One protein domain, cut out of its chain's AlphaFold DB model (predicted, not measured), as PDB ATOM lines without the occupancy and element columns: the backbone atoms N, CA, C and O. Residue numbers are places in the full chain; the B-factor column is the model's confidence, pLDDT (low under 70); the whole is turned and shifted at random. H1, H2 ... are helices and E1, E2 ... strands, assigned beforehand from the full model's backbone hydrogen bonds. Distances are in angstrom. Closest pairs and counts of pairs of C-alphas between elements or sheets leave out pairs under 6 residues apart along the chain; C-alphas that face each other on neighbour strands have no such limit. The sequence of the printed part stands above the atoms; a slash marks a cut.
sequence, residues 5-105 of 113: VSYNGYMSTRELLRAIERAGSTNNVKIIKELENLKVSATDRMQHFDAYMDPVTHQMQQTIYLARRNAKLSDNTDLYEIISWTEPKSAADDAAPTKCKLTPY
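What this domain is: This is residues 5 to 105 of the 113 residues of an uncharacterized protein of Bradyrhizobium sp. ERR14 (UniProt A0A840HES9). A two-stranded hairpin of E2 and E3 makes one end of a long, loose domain, and at the other end H1 and H2 meet at a steep angle. Between them in space lies a small core round E1, with short pairings to residues 39 to 40 and 60 to 61; H1 lies on one side of E1 and the short helix H4 on the other, with H5 farther along. The printed part has 101 residues with five named helices and three named strands, in the order H1 H2 H3 E1 E2 E3 H4 H5; the sheet E2 - E3 is antiparallel and the class is mixed, helices and strands. The whole is loose, with a radius of gyration of the C-alphas of 16.4 A, and elongated, spanning 52 by 31 by 19 A.

Where its parts are: E2 is residues 64 to 69, 16.2 A long, starting at C-alpha 64 (19.047, 52.358, -40.122). E3 is residues 80 to 86, 16.9 A long. E1 is residues 51 to 53. H1 is residues 5 to 23, 26.6 A long, from C-alpha 5 at (19.961, 39.034, -45.125). H2 is residues 28 to 36, 12.0 A long. H3, H4 and H5 are residues 42 to 45, 88 to 91 and 96 to 99; C-alpha 99 is at (12.943, 58.913, -60.031).

How they stand to each other: E2 and E3 form an antiparallel hairpin at 157 degrees; N 66 and O 84 are 2.9 A apart and N 83 and O 66 are 2.8 A apart, within hydrogen-bond range. The closest C-alphas of E2 and H4 are those of Ile 64 and Ala 91, 6.7 A apart. Those of E1 and H4 are Ala 51 and Pro 88, 6.8 A apart. E1 pairs with no named strand; its closest C-alphas to H2 are Met 53 and Glu 36, 5.5 A apart. H1, with residues 15 to 23 alone, touches H2 at a steep tilt of 66 degrees, opposite ways, closest at the C-alphas of Ala 19 and Glu 34, 5.5 A. H1 and H3 are close but not clearly touching, with the C-alphas of Met 11 and Arg 45 7.8 A apart. H5 is apart from H4 and from E1. In H1 and H2 every O i to N i+4 pair is within hydrogen-bond range; H3, H4 and H5 are too short for such a pair.

The domain as a whole: The two C-alphas farthest apart are those of Lys 72 and Pro 104, 52.1 A. The printed part has no cut. The links E1 to E2 and E2 to E3 are short, the others tight. The mean pLDDT of the printed part is 96.2, and no printed residue is under 70.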
ATOM      1  N   VAL A   5      20.571  39.584 -43.900       93.88
ATOM      2  CA  VAL A   5      19.961  39.034 -45.125       93.88
ATOM      3  C   VAL A   5      18.927  37.954 -44.796       93.88
ATOM      4  O   VAL A   5      17.808  38.010 -45.297       93.88
ATOM      5  N   SER A   6      19.261  37.006 -43.915       95.31
ATOM      6  CA  SER A   6      18.338  35.945 -43.490       95.31
ATOM      7  C   SER A   6      17.136  36.506 -42.734       95.31
ATOM      8  O   SER A   6      16.007  36.091 -42.986       95.31
ATOM      9  N   TYR A   7      17.374  37.474 -41.843       94.69
ATOM     10  CA  TYR A   7      16.314  38.174 -41.121       94.69
ATOM     11  C   TYR A   7      15.352  38.889 -42.087       94.69
ATOM     12  O   TYR A   7      14.144  38.677 -42.011       94.69
ATOM     13  N   ASN A   8      15.867  39.663 -43.049       95.00
ATOM     14  CA  ASN A   8      15.017  40.353 -44.022       95.00
ATOM     15  C   ASN A   8      14.280  39.376 -44.942       95.00
ATOM     16  O   ASN A   8      13.123  39.622 -45.259       95.00
ATOM     17  N   GLY A   9      14.899  38.254 -45.325       96.19
ATOM     18  CA  GLY A   9      14.218  37.192 -46.068       96.19
ATOM     19  C   GLY A   9      12.998  36.662 -45.313       96.19
ATOM     20  O   GLY A   9      11.900  36.639 -45.863       96.19
ATOM     21  N   TYR A  10      13.164  36.328 -44.028       96.44
ATOM     22  CA  TYR A  10      12.054  35.899 -43.174       96.44
ATOM     23  C   TYR A  10      10.949  36.961 -43.086       96.44
ATOM     24  O   TYR A  10       9.781  36.653 -43.318       96.44
ATOM     25  N   MET A  11      11.312  38.211 -42.786       96.50
ATOM     26  CA  MET A  11      10.345  39.298 -42.624       96.50
ATOM     27  C   MET A  11       9.580  39.579 -43.917       96.50
ATOM     28  O   MET A  11       8.356  39.672 -43.891       96.50
ATOM     29  N   SER A  12      10.270  39.659 -45.053       96.81
ATOM     30  CA  SER A  12       9.639  39.899 -46.353       96.81
ATOM     31  C   SER A  12       8.677  38.776 -46.735       96.81
ATOM     32  O   SER A  12       7.555  39.055 -47.150       96.81
ATOM     33  N   THR A  13       9.062  37.509 -46.543       97.94
ATOM     34  CA  THR A  13       8.163  36.375 -46.804       97.94
ATOM     35  C   THR A  13       6.964  36.380 -45.859       97.94
ATOM     36  O   THR A  13       5.836  36.194 -46.313       97.94
ATOM     37  N   ARG A  14       7.176  36.640 -44.562       97.25
ATOM     38  CA  ARG A  14       6.095  36.732 -43.570       97.25
ATOM     39  C   ARG A  14       5.066  37.792 -43.961       97.25
ATOM     40  O   ARG A  14       3.871  37.508 -43.950       97.25
ATOM     41  N   GLU A  15       5.515  38.996 -44.313       97.88
ATOM     42  CA  GLU A  15       4.602  40.089 -44.662       97.88
ATOM     43  C   GLU A  15       3.931  39.892 -46.028       97.88
ATOM     44  O   GLU A  15       2.764  40.250 -46.175       97.88
ATOM     45  N   LEU A  16       4.604  39.254 -46.994       97.81
ATOM     46  CA  LEU A  16       3.991  38.857 -48.264       97.81
ATOM     47  C   LEU A  16       2.836  37.870 -48.049       97.81
ATOM     48  O   LEU A  16       1.743  38.084 -48.566       97.81
ATOM     49  N   LEU A  17       3.055  36.809 -47.265       98.19
ATOM     50  CA  LEU A  17       2.020  35.807 -46.990       98.19
ATOM     51  C   LEU A  17       0.835  36.416 -46.230       98.19
ATOM     52  O   LEU A  17      -0.313  36.170 -46.583       98.19
ATOM     53  N   ARG A  18       1.095  37.296 -45.259       97.69
ATOM     54  CA  ARG A  18       0.032  38.037 -44.564       97.69
ATOM     55  C   ARG A  18      -0.729  38.988 -45.487       97.69
ATOM     56  O   ARG A  18      -1.927  39.171 -45.308       97.69
ATOM     57  N   ALA A  19      -0.061  39.616 -46.455       98.19
ATOM     58  CA  ALA A  19      -0.735  40.450 -47.449       98.19
ATOM     59  C   ALA A  19      -1.634  39.617 -48.374       98.19
ATOM     60  O   ALA A  19      -2.737  40.051 -48.687       98.19
ATOM     61  N   ILE A  20      -1.207  38.405 -48.744       97.44
ATOM     62  CA  ILE A  20      -2.043  37.433 -49.468       97.44
ATOM     63  C   ILE A  20      -3.284  37.064 -48.646       97.44
ATOM     64  O   ILE A  20      -4.393  37.073 -49.179       97.44
ATOM     65  N   GLU A  21      -3.120  36.791 -47.349       97.81
ATOM     66  CA  GLU A  21      -4.240  36.493 -46.445       97.81
ATOM     67  C   GLU A  21      -5.221  37.668 -46.334       97.81
ATOM     68  O   GLU A  21      -6.426  37.464 -46.475       97.81
ATOM     69  N   ARG A  22      -4.726  38.902 -46.147       97.81
ATOM     70  CA  ARG A  22      -5.575  40.110 -46.107       97.81
ATOM     71  C   ARG A  22      -6.302  40.356 -47.427       97.81
ATOM     72  O   ARG A  22      -7.487  40.675 -47.419       97.81
ATOM     73  N   ALA A  23      -5.615  40.166 -48.553       96.94
ATOM     74  CA  ALA A  23      -6.195  40.305 -49.884       96.94
ATOM     75  C   ALA A  23      -7.220  39.202 -50.208       96.94
ATOM     76  O   ALA A  23      -8.013  39.362 -51.143       96.94
ATOM     77  N   GLY A  24      -7.170  38.066 -49.497       96.38
ATOM     78  CA  GLY A  24      -7.981  36.880 -49.774       96.38
ATOM     79  C   GLY A  24      -7.771  36.332 -51.189       96.38
ATOM     80  O   GLY A  24      -8.703  35.802 -51.792       96.38
ATOM     81  N   SER A  25      -6.590  36.547 -51.777       94.75
ATOM     82  CA  SER A  25      -6.328  36.274 -53.192       94.75
ATOM     83  C   SER A  25      -4.832  36.228 -53.483       94.75
ATOM     84  O   SER A  25      -4.037  36.909 -52.839       94.75
ATOM     85  N   THR A  26      -4.456  35.476 -54.517       94.25
ATOM     86  CA  THR A  26      -3.105  35.487 -55.094       94.25
ATOM     87  C   THR A  26      -2.938  36.514 -56.221       94.25
ATOM     88  O   THR A  26      -1.870  36.585 -56.824       94.25
ATOM     89  N   ASN A  27      -3.963  37.327 -56.511       95.25
ATOM     90  CA  ASN A  27      -3.877  38.409 -57.490       95.25
ATOM     91  C   ASN A  27      -2.873  39.474 -57.015       95.25
ATOM     92  O   ASN A  27      -3.080  40.149 -56.004       95.25
ATOM     93  N   ASN A  28      -1.793  39.653 -57.770       94.38
ATOM     94  CA  ASN A  28      -0.678  40.528 -57.412       94.38
ATOM     95  C   ASN A  28      -1.079  41.995 -57.238       94.38
ATOM     96  O   ASN A  28      -0.544  42.635 -56.343       94.38
ATOM     97  N   VAL A  29      -2.033  42.533 -58.002       95.88
ATOM     98  CA  VAL A  29      -2.477  43.927 -57.811       95.88
ATOM     99  C   VAL A  29      -3.189  44.096 -56.468       95.88
ATOM    100  O   VAL A  29      -2.959  45.086 -55.773       95.88
ATOM    101  N   LYS A  30      -4.013  43.122 -56.055       96.56
ATOM    102  CA  LYS A  30      -4.641  43.140 -54.721       96.56
ATOM    103  C   LYS A  30      -3.593  43.052 -53.610       96.56
ATOM    104  O   LYS A  30      -3.656  43.818 -52.656       96.56
ATOM    105  N   ILE A  31      -2.601  42.174 -53.765       97.25
ATOM    106  CA  ILE A  31      -1.511  42.010 -52.791       97.25
ATOM    107  C   ILE A  31      -0.645  43.272 -52.700       97.25
ATOM    108  O   ILE A  31      -0.307  43.691 -51.597       97.25
ATOM    109  N   ILE A  32      -0.301  43.902 -53.830       96.94
ATOM    110  CA  ILE A  32       0.472  45.154 -53.854       96.94
ATOM    111  C   ILE A  32      -0.260  46.226 -53.047       96.94
ATOM    112  O   ILE A  32       0.344  46.824 -52.165       96.94
ATOM    113  N   LYS A  33      -1.571  46.398 -53.252       96.88
ATOM    114  CA  LYS A  33      -2.380  47.362 -52.488       96.88
ATOM    115  C   LYS A  33      -2.380  47.079 -50.980       96.88
ATOM    116  O   LYS A  33      -2.337  48.010 -50.180       96.88
ATOM    117  N   GLU A  34      -2.380  45.810 -50.575       98.06
ATOM    118  CA  GLU A  34      -2.235  45.422 -49.164       98.06
ATOM    119  C   GLU A  34      -0.832  45.686 -48.601       98.06
ATOM    120  O   GLU A  34      -0.684  45.985 -47.413       98.06
ATOM    121  N   LEU A  35       0.209  45.553 -49.427       98.25
ATOM    122  CA  LEU A  35       1.595  45.832 -49.047       98.25
ATOM    123  C   LEU A  35       1.889  47.331 -48.994       98.25
ATOM    124  O   LEU A  35       2.637  47.757 -48.126       98.25
ATOM    125  N   GLU A  36       1.280  48.143 -49.852       97.88
ATOM    126  CA  GLU A  36       1.410  49.607 -49.845       97.88
ATOM    127  C   GLU A  36       0.878  50.257 -48.559       97.88
ATOM    128  O   GLU A  36       1.298  51.351 -48.192       97.88
ATOM    129  N   ASN A  37      -0.007  49.564 -47.839       97.31
ATOM    130  CA  ASN A  37      -0.521  49.983 -46.533       97.31
ATOM    131  C   ASN A  37       0.222  49.335 -45.352       97.31
ATOM    132  O   ASN A  37      -0.148  49.542 -44.193       97.31
ATOM    133  N   LEU A  38       1.256  48.533 -45.623       98.00
ATOM    134  CA  LEU A  38       1.972  47.780 -44.603       98.00
ATOM    135  C   LEU A  38       2.673  48.719 -43.621       98.00
ATOM    136  O   LEU A  38       3.522  49.528 -43.996       98.00
ATOM    137  N   LYS A  39       2.368  48.519 -42.340       97.38
ATOM    138  CA  LYS A  39       3.107  49.053 -41.199       97.38
ATOM    139  C   LYS A  39       3.439  47.902 -40.267       97.38
ATOM    140  O   LYS A  39       2.579  47.070 -39.986       97.38
ATOM    141  N   VAL A  40       4.679  47.846 -39.799       97.31
ATOM    142  CA  VAL A  40       5.148  46.815 -38.872       97.31
ATOM    143  C   VAL A  40       5.745  47.514 -37.664       97.31
ATOM    144  O   VAL A  40       6.616  48.371 -37.823       97.31
ATOM    145  N   SER A  41       5.277  47.148 -36.472       97.81
ATOM    146  CA  SER A  41       5.734  47.777 -35.238       97.81
ATOM    147  C   SER A  41       7.239  47.576 -35.026       97.81
ATOM    148  O   SER A  41       7.812  46.564 -35.447       97.81
ATOM    149  N   ALA A  42       7.872  48.521 -34.332       97.31
ATOM    150  CA  ALA A  42       9.266  48.439 -33.908       97.31
ATOM    151  C   ALA A  42       9.548  47.100 -33.207       97.31
ATOM    152  O   ALA A  42      10.508  46.402 -33.536       97.31
ATOM    153  N   THR A  43       8.643  46.691 -32.313       96.69
ATOM    154  CA  THR A  43       8.711  45.424 -31.576       96.69
ATOM    155  C   THR A  43       8.687  44.215 -32.508       96.69
ATOM    156  O   THR A  43       9.578  43.370 -32.431       96.69
ATOM    157  N   ASP A  44       7.728  44.137 -33.436       95.56
ATOM    158  CA  ASP A  44       7.593  42.994 -34.356       95.56
ATOM    159  C   ASP A  44       8.739  42.897 -35.367       95.56
ATOM    160  O   ASP A  44       8.988  41.821 -35.927       95.56
ATOM    161  N   ARG A  45       9.416  44.020 -35.634       93.50
ATOM    162  CA  ARG A  45      10.646  44.062 -36.425       93.50
ATOM    163  C   ARG A  45      11.906  43.905 -35.593       93.50
ATOM    164  O   ARG A  45      12.961  43.739 -36.191       93.50
ATOM    165  N   MET A  46      11.853  43.926 -34.267       94.50
ATOM    166  CA  MET A  46      13.059  43.979 -33.433       94.50
ATOM    167  C   MET A  46      13.950  45.185 -33.805       94.50
ATOM    168  O   MET A  46      15.162  45.065 -33.986       94.50
ATOM    169  N   GLN A  47      13.325  46.349 -33.990       95.50
ATOM    170  CA  GLN A  47      13.963  47.621 -34.331       95.50
ATOM    171  C   GLN A  47      13.570  48.721 -33.331       95.50
ATOM    172  O   GLN A  47      12.749  48.492 -32.448       95.50
ATOM    173  N   HIS A  48      14.169  49.912 -33.451       97.44
ATOM    174  CA  HIS A  48      13.869  51.049 -32.567       97.44
ATOM    175  C   HIS A  48      12.619  51.828 -32.991       97.44
ATOM    176  O   HIS A  48      11.952  52.407 -32.139       97.44
ATOM    177  N   PHE A  49      12.287  51.829 -34.283       98.31
ATOM    178  CA  PHE A  49      11.112  52.511 -34.823       98.31
ATOM    179  C   PHE A  49      10.291  51.585 -35.711       98.31
ATOM    180  O   PHE A  49      10.822  50.632 -36.291       98.31
ATOM    181  N   ASP A  50       9.003  51.903 -35.829       98.19
ATOM    182  CA  ASP A  50       8.097  51.248 -36.765       98.19
ATOM    183  C   ASP A  50       8.632  51.370 -38.194       98.19
ATOM    184  O   ASP A  50       9.213  52.386 -38.576       98.19
ATOM    185  N   ALA A  51       8.405  50.338 -38.998       97.75
ATOM    186  CA  ALA A  51       8.687  50.372 -40.424       97.75
ATOM    187  C   ALA A  51       7.394  50.414 -41.226       97.75
ATOM    188  O   ALA A  51       6.342  49.952 -40.776       97.75
ATOM    189  N   TYR A  52       7.491  50.913 -42.447       97.94
ATOM    190  CA  TYR A  52       6.365  50.980 -43.361       97.94
ATOM    191  C   TYR A  52       6.821  50.825 -44.807       97.94
ATOM    192  O   TYR A  52       7.961  51.135 -45.152       97.94
ATOM    193  N   MET A  53       5.919  50.350 -45.657       98.00
ATOM    194  CA  MET A  53       6.137  50.385 -47.097       98.00
ATOM    195  C   MET A  53       5.826  51.786 -47.620       98.00
ATOM    196  O   MET A  53       4.766  52.333 -47.327       98.00
ATOM    197  N   ASP A  54       6.732  52.371 -48.397       96.81
ATOM    198  CA  ASP A  54       6.423  53.575 -49.165       96.81
ATOM    199  C   ASP A  54       5.604  53.186 -50.413       96.81
ATOM    200  O   ASP A  54       6.123  52.462 -51.269       96.81
ATOM    201  N   PRO A  55       4.351  53.653 -50.562       96.38
ATOM    202  CA  PRO A  55       3.512  53.286 -51.698       96.38
ATOM    203  C   PRO A  55       3.982  53.884 -53.032       96.38
ATOM    204  O   PRO A  55       3.613  53.387 -54.088       96.38
ATOM    205  N   VAL A  56       4.803  54.940 -53.012       95.69
ATOM    206  CA  VAL A  56       5.292  55.607 -54.229       95.69
ATOM    207  C   VAL A  56       6.515  54.896 -54.802       95.69
ATOM    208  O   VAL A  56       6.731  54.909 -56.013       95.69
ATOM    209  N   THR A  57       7.333  54.293 -53.938       96.56
ATOM    210  CA  THR A  57       8.632  53.719 -54.323       96.56
ATOM    211  C   THR A  57       8.744  52.215 -54.084       96.56
ATOM    212  O   THR A  57       9.704  51.603 -54.552       96.56
ATOM    213  N   HIS A  58       7.796  51.622 -53.350       96.75
ATOM    214  CA  HIS A  58       7.819  50.241 -52.842       96.75
ATOM    215  C   HIS A  58       9.076  49.901 -52.028       96.75
ATOM    216  O   HIS A  58       9.451  48.737 -51.879       96.75
ATOM    217  N   GLN A  59       9.738  50.919 -51.471       96.38
ATOM    218  CA  GLN A  59      10.827  50.724 -50.527       96.38
ATOM    219  C   GLN A  59      10.277  50.542 -49.113       96.38
ATOM    220  O   GLN A  59       9.457  51.328 -48.638       96.38
ATOM    221  N   MET A  60      10.785  49.531 -48.408       96.44
ATOM    222  CA  MET A  60      10.551  49.382 -46.975       96.44
ATOM    223  C   MET A  60      11.370  50.431 -46.215       96.44
ATOM    224  O   MET A  60      12.588  50.298 -46.081       96.44
ATOM    225  N   GLN A  61      10.691  51.442 -45.687       97.69
ATOM    226  CA  GLN A  61      11.270  52.455 -44.814       97.69
ATOM    227  C   GLN A  61      11.406  51.870 -43.412       97.69
ATOM    228  O   GLN A  61      10.422  51.442 -42.814       97.69
ATOM    229  N   GLN A  62      12.626  51.826 -42.882       97.06
ATOM    230  CA  GLN A  62      12.924  51.197 -41.596       97.06
ATOM    231  C   GLN A  62      14.092  51.884 -40.886       97.06
ATOM    232  O   GLN A  62      14.806  52.689 -41.480       97.06
ATOM    233  N   THR A  63      14.301  51.541 -39.615       97.50
ATOM    234  CA  THR A  63      15.434  52.062 -38.836       97.50
ATOM    235  C   THR A  63      16.760  51.661 -39.488       97.50
ATOM    236  O   THR A  63      16.986  50.475 -39.736       97.50
ATOM    237  N   ILE A  64      17.661  52.624 -39.708       97.06
ATOM    238  CA  ILE A  64      19.047  52.358 -40.122       97.06
ATOM    239  C   ILE A  64      19.980  52.518 -38.922       97.06
ATOM    240  O   ILE A  64      19.852  53.465 -38.146       97.06
ATOM    241  N   TYR A  65      20.925  51.587 -38.785       96.81
ATOM    242  CA  TYR A  65      21.888  51.539 -37.687       96.81
ATOM    243  C   TYR A  65      23.292  51.867 -38.167       96.81
ATOM    244  O   TYR A  65      23.772  51.291 -39.145       96.81
ATOM    245  N   LEU A  66      23.981  52.715 -37.410       97.25
ATOM    246  CA  LEU A  66      25.431  52.777 -37.445       97.25
ATOM    247  C   LEU A  66      25.964  51.846 -36.358       97.25
ATOM    248  O   LEU A  66      25.697  52.042 -35.173       97.25
ATOM    249  N   ALA A  67      26.729  50.838 -36.758       96.75
ATOM    250  CA  ALA A  67      27.338  49.885 -35.843       96.75
ATOM    251  C   ALA A  67      28.831  49.737 -36.130       96.75
ATOM    252  O   ALA A  67      29.286  49.907 -37.264       96.75
ATOM    253  N   ARG A  68      29.591  49.375 -35.100       96.62
ATOM    254  CA  ARG A  68      30.989  48.942 -35.227       96.62
ATOM    255  C   ARG A  68      31.144  47.521 -34.724       96.62
ATOM    256  O   ARG A  68      30.288  47.003 -34.013       96.62
ATOM    257  N   ARG A  69      32.273  46.903 -35.063       96.19
ATOM    258  CA  ARG A  69      32.682  45.639 -34.453       96.19
ATOM    259  C   ARG A  69      32.782  45.812 -32.935       96.19
ATOM    260  O   ARG A  69      33.448  46.740 -32.476       96.19
ATOM    261  N   ASN A  70      32.180  44.899 -32.182       95.62
ATOM    262  CA  ASN A  70      32.357  44.850 -30.739       95.62
ATOM    263  C   ASN A  70      33.798  44.405 -30.417       95.62
ATOM    264  O   ASN A  70      34.274  43.365 -30.879       95.62
ATOM    265  N   ALA A  71      34.515  45.230 -29.654       94.75
ATOM    266  CA  ALA A  71      35.896  44.968 -29.251       94.75
ATOM    267  C   ALA A  71      36.004  44.028 -28.034       94.75
ATOM    268  O   ALA A  71      37.081  43.494 -27.773       94.75
ATOM    269  N   LYS A  72      34.912  43.835 -27.286       94.88
ATOM    270  CA  LYS A  72      34.842  43.033 -26.059       94.88
ATOM    271  C   LYS A  72      33.697  42.028 -26.169       94.88
ATOM    272  O   LYS A  72      32.664  42.186 -25.531       94.88
ATOM    273  N   LEU A  73      33.902  41.017 -27.010       94.38
ATOM    274  CA  LEU A  73      32.932  39.949 -27.245       94.38
ATOM    275  C   LEU A  73      32.633  39.201 -25.935       94.38
ATOM    276  O   LEU A  73      33.560  38.677 -25.312       94.38
ATOM    277  N   SER A  74      31.365  39.126 -25.534       95.31
ATOM    278  CA  SER A  74      30.926  38.239 -24.446       95.31
ATOM    279  C   SER A  74      30.838  36.772 -24.891       95.31
ATOM    280  O   SER A  74      31.141  35.874 -24.107       95.31
ATOM    281  N   ASP A  75      30.513  36.532 -26.166       94.88
ATOM    282  CA  ASP A  75      30.564  35.231 -26.835       94.88
ATOM    283  C   ASP A  75      30.828  35.375 -28.353       94.88
ATOM    284  O   ASP A  75      31.101  36.460 -28.865       94.88
ATOM    285  N   ASN A  76      30.766  34.273 -29.111       91.81
ATOM    286  CA  ASN A  76      31.027  34.270 -30.558       91.81
ATOM    287  C   ASN A  76      29.896  34.867 -31.423       91.81
ATOM    288  O   ASN A  76      29.996  34.870 -32.652       91.81
ATOM    289  N   THR A  77      28.828  35.353 -30.803       92.00
ATOM    290  CA  THR A  77      27.657  35.955 -31.441       92.00
ATOM    291  C   THR A  77      27.503  37.447 -31.158       92.00
ATOM    292  O   THR A  77      26.829  38.140 -31.922       92.00
ATOM    293  N   ASP A  78      28.186  37.956 -30.137       94.31
ATOM    294  CA  ASP A  78      28.205  39.356 -29.701       94.31
ATOM    295  C   ASP A  78      29.072  40.259 -30.608       94.31
ATOM    296  O   ASP A  78      30.036  40.885 -30.183       94.31
ATOM    297  N   LEU A  79      28.787  40.276 -31.912       93.94
ATOM    298  CA  LEU A  79      29.712  40.793 -32.930       93.94
ATOM    299  C   LEU A  79      29.738  42.321 -33.077       93.94
ATOM    300  O   LEU A  79      30.724  42.861 -33.593       93.94
ATOM    301  N   TYR A  80      28.675  43.020 -32.682       95.06
ATOM    302  CA  TYR A  80      28.475  44.432 -33.011       95.06
ATOM    303  C   TYR A  80      28.029  45.255 -31.811       95.06
ATOM    304  O   TYR A  80      27.201  44.828 -31.018       95.06
ATOM    305  N   GLU A  81      28.530  46.483 -31.752       95.50
ATOM    306  CA  GLU A  81      28.029  47.535 -30.876       95.50
ATOM    307  C   GLU A  81      27.288  48.562 -31.736       95.50
ATOM    308  O   GLU A  81      27.850  49.091 -32.706       95.50
ATOM    309  N   ILE A  82      26.031  48.840 -31.393       95.88
ATOM    310  CA  ILE A  82      25.242  49.893 -32.039       95.88
ATOM    311  C   ILE A  82      25.709  51.242 -31.490       95.88
ATOM    312  O   ILE A  82      25.669  51.476 -30.286       95.88
ATOM    313  N   ILE A  83      26.145  52.129 -32.383       97.69
ATOM    314  CA  ILE A  83      26.618  53.481 -32.050       97.69
ATOM    315  C   ILE A  83      25.448  54.465 -32.068       97.69
ATOM    316  O   ILE A  83      25.331  55.318 -31.193       97.69
ATOM    317  N   SER A  84      24.599  54.365 -33.090       98.00
ATOM    318  CA  SER A  84      23.421  55.207 -33.257       98.00
ATOM    319  C   SER A  84      22.403  54.555 -34.191       98.00
ATOM    320  O   SER A  84      22.700  53.588 -34.903       98.00
ATOM    321  N   TRP A  85      21.191  55.099 -34.186       98.19
ATOM    322  CA  TRP A  85      20.095  54.712 -35.064       98.19
ATOM    323  C   TRP A  85      19.337  55.954 -35.523       98.19
ATOM    324  O   TRP A  85      19.369  56.990 -34.858       98.19
ATOM    325  N   THR A  86      18.671  55.857 -36.669       98.12
ATOM    326  CA  THR A  86      17.904  56.962 -37.254       98.12
ATOM    327  C   THR A  86      16.487  56.525 -37.604       98.12
ATOM    328  O   THR A  86      16.250  55.354 -37.922       98.12
ATOM    329  N   GLU A  87      15.543  57.461 -37.525       97.50
ATOM    330  CA  GLU A  87      14.157  57.227 -37.922       97.50
ATOM    331  C   GLU A  87      14.063  56.899 -39.421       97.50
ATOM    332  O   GLU A  87      14.819  57.472 -40.213       97.50
ATOM    333  N   PRO A  88      13.112  56.042 -39.844       97.19
ATOM    334  CA  PRO A  88      12.930  55.685 -41.251       97.19
ATOM    335  C   PRO A  88      12.871  56.895 -42.185       97.19
ATOM    336  O   PRO A  88      13.561  56.941 -43.197       97.19
ATOM    337  N   LYS A  89      12.109  57.925 -41.797       95.38
ATOM    338  CA  LYS A  89      11.959  59.158 -42.576       95.38
ATOM    339  C   LYS A  89      13.286  59.896 -42.770       95.38
ATOM    340  O   LYS A  89      13.496  60.496 -43.814       95.38
ATOM    341  N   SER A  90      14.168  59.867 -41.776       96.69
ATOM    342  CA  SER A  90      15.470  60.539 -41.825       96.69
ATOM    343  C   SER A  90      16.517  59.771 -42.633       96.69
ATOM    344  O   SER A  90      17.551  60.342 -42.964       96.69
ATOM    345  N   ALA A  91      16.277  58.490 -42.928       95.00
ATOM    346  CA  ALA A  91      17.133  57.660 -43.777       95.00
ATOM    347  C   ALA A  91      16.608  57.491 -45.211       95.00
ATOM    348  O   ALA A  91      17.259  56.816 -46.009       95.00
ATOM    349  N   ALA A  92      15.436  58.046 -45.521       94.31
ATOM    350  CA  ALA A  92      14.798  57.881 -46.818       94.31
ATOM    351  C   ALA A  92      15.656  58.471 -47.953       94.31
ATOM    352  O   ALA A  92      16.335  59.484 -47.787       94.31
ATOM    353  N   ASP A  93      15.611  57.840 -49.129       94.69
ATOM    354  CA  ASP A  93      16.190  58.410 -50.347       94.69
ATOM    355  C   ASP A  93      15.245  59.478 -50.907       94.69
ATOM    356  O   ASP A  93      14.293  59.175 -51.629       94.69
ATOM    357  N   ASP A  94      15.532  60.742 -50.601       94.50
ATOM    358  CA  ASP A  94      14.734  61.893 -51.037       94.50
ATOM    359  C   ASP A  94      14.617  62.021 -52.568       94.50
ATOM    360  O   ASP A  94      13.694  62.658 -53.081       94.50
ATOM    361  N   ALA A  95      15.530  61.414 -53.336       95.56
ATOM    362  CA  ALA A  95      15.451  61.426 -54.791       95.56
ATOM    363  C   ALA A  95      14.510  60.339 -55.337       95.56
ATOM    364  O   ALA A  95      13.982  60.499 -56.448       95.56
ATOM    365  N   ALA A  96      14.286  59.253 -54.592       95.00
ATOM    366  CA  ALA A  96      13.530  58.091 -55.050       95.00
ATOM    367  C   ALA A  96      12.090  58.422 -55.486       95.00
ATOM    368  O   ALA A  96      11.725  57.988 -56.581       95.00
ATOM    369  N   PRO A  97      11.291  59.242 -54.769       93.69
ATOM    370  CA  PRO A  97       9.917  59.552 -55.185       93.69
ATOM    371  C   PRO A  97       9.818  60.220 -56.565       93.69
ATOM    372  O   PRO A  97       8.837  60.049 -57.287       93.69
ATOM    373  N   THR A  98      10.843  60.976 -56.970       94.06
ATOM    374  CA  THR A  98      10.856  61.645 -58.284       94.06
ATOM    375  C   THR A  98      11.375  60.746 -59.404       94.06
ATOM    376  O   THR A  98      10.946  60.899 -60.553       94.06
ATOM    377  N   LYS A  99      12.267  59.804 -59.076       96.06
ATOM    378  CA  LYS A  99      12.943  58.913 -60.031       96.06
ATOM    379  C   LYS A  99      12.216  57.588 -60.240       96.06
ATOM    380  O   LYS A  99      12.265  57.048 -61.341       96.06
ATOM    381  N   CYS A 100      11.541  57.073 -59.216       96.44
ATOM    382  CA  CYS A 100      10.740  55.865 -59.321       96.44
ATOM    383  C   CYS A 100       9.469  56.162 -60.127       96.44
ATOM    384  O   CYS A 100       8.753  57.129 -59.856       96.44
ATOM    385  N   LYS A 101       9.216  55.350 -61.154       95.69
ATOM    386  CA  LYS A 101       8.018  55.417 -61.993       95.69
ATOM    387  C   LYS A 101       7.385  54.038 -62.009       95.69
ATOM    388  O   LYS A 101       7.780  53.182 -62.796       95.69
ATOM    389  N   LEU A 102       6.446  53.828 -61.094       94.94
ATOM    390  CA  LEU A 102       5.684  52.591 -61.030       94.94
ATOM    391  C   LEU A 102       4.716  52.507 -62.214       94.94
ATOM    392  O   LEU A 102       4.144  53.508 -62.649       94.94
ATOM    393  N   THR A 103       4.547  51.297 -62.737       94.25
ATOM    394  CA  THR A 103       3.557  50.998 -63.771       94.25
ATOM    395  C   THR A 103       2.143  51.200 -63.208       94.25
ATOM    396  O   THR A 103       1.878  50.738 -62.097       94.25
ATOM    397  N   PRO A 104       1.220  51.852 -63.946       94.69
ATOM    398  CA  PRO A 104      -0.179  51.946 -63.537       94.69
ATOM    399  C   PRO A 104      -0.784  50.564 -63.290       94.69
ATOM    400  O   PRO A 104      -0.494  49.623 -64.028       94.69
ATOM    401  N   TYR A 105      -1.650  50.444 -62.285       94.12
ATOM    402  CA  TYR A 105      -2.219  49.162 -61.866       94.12
ATOM    403  C   TYR A 105      -2.906  48.390 -62.992       94.12
ATOM    404  O   TYR A 105      -2.799  47.169 -63.055       94.12
TER     405      TYR A 105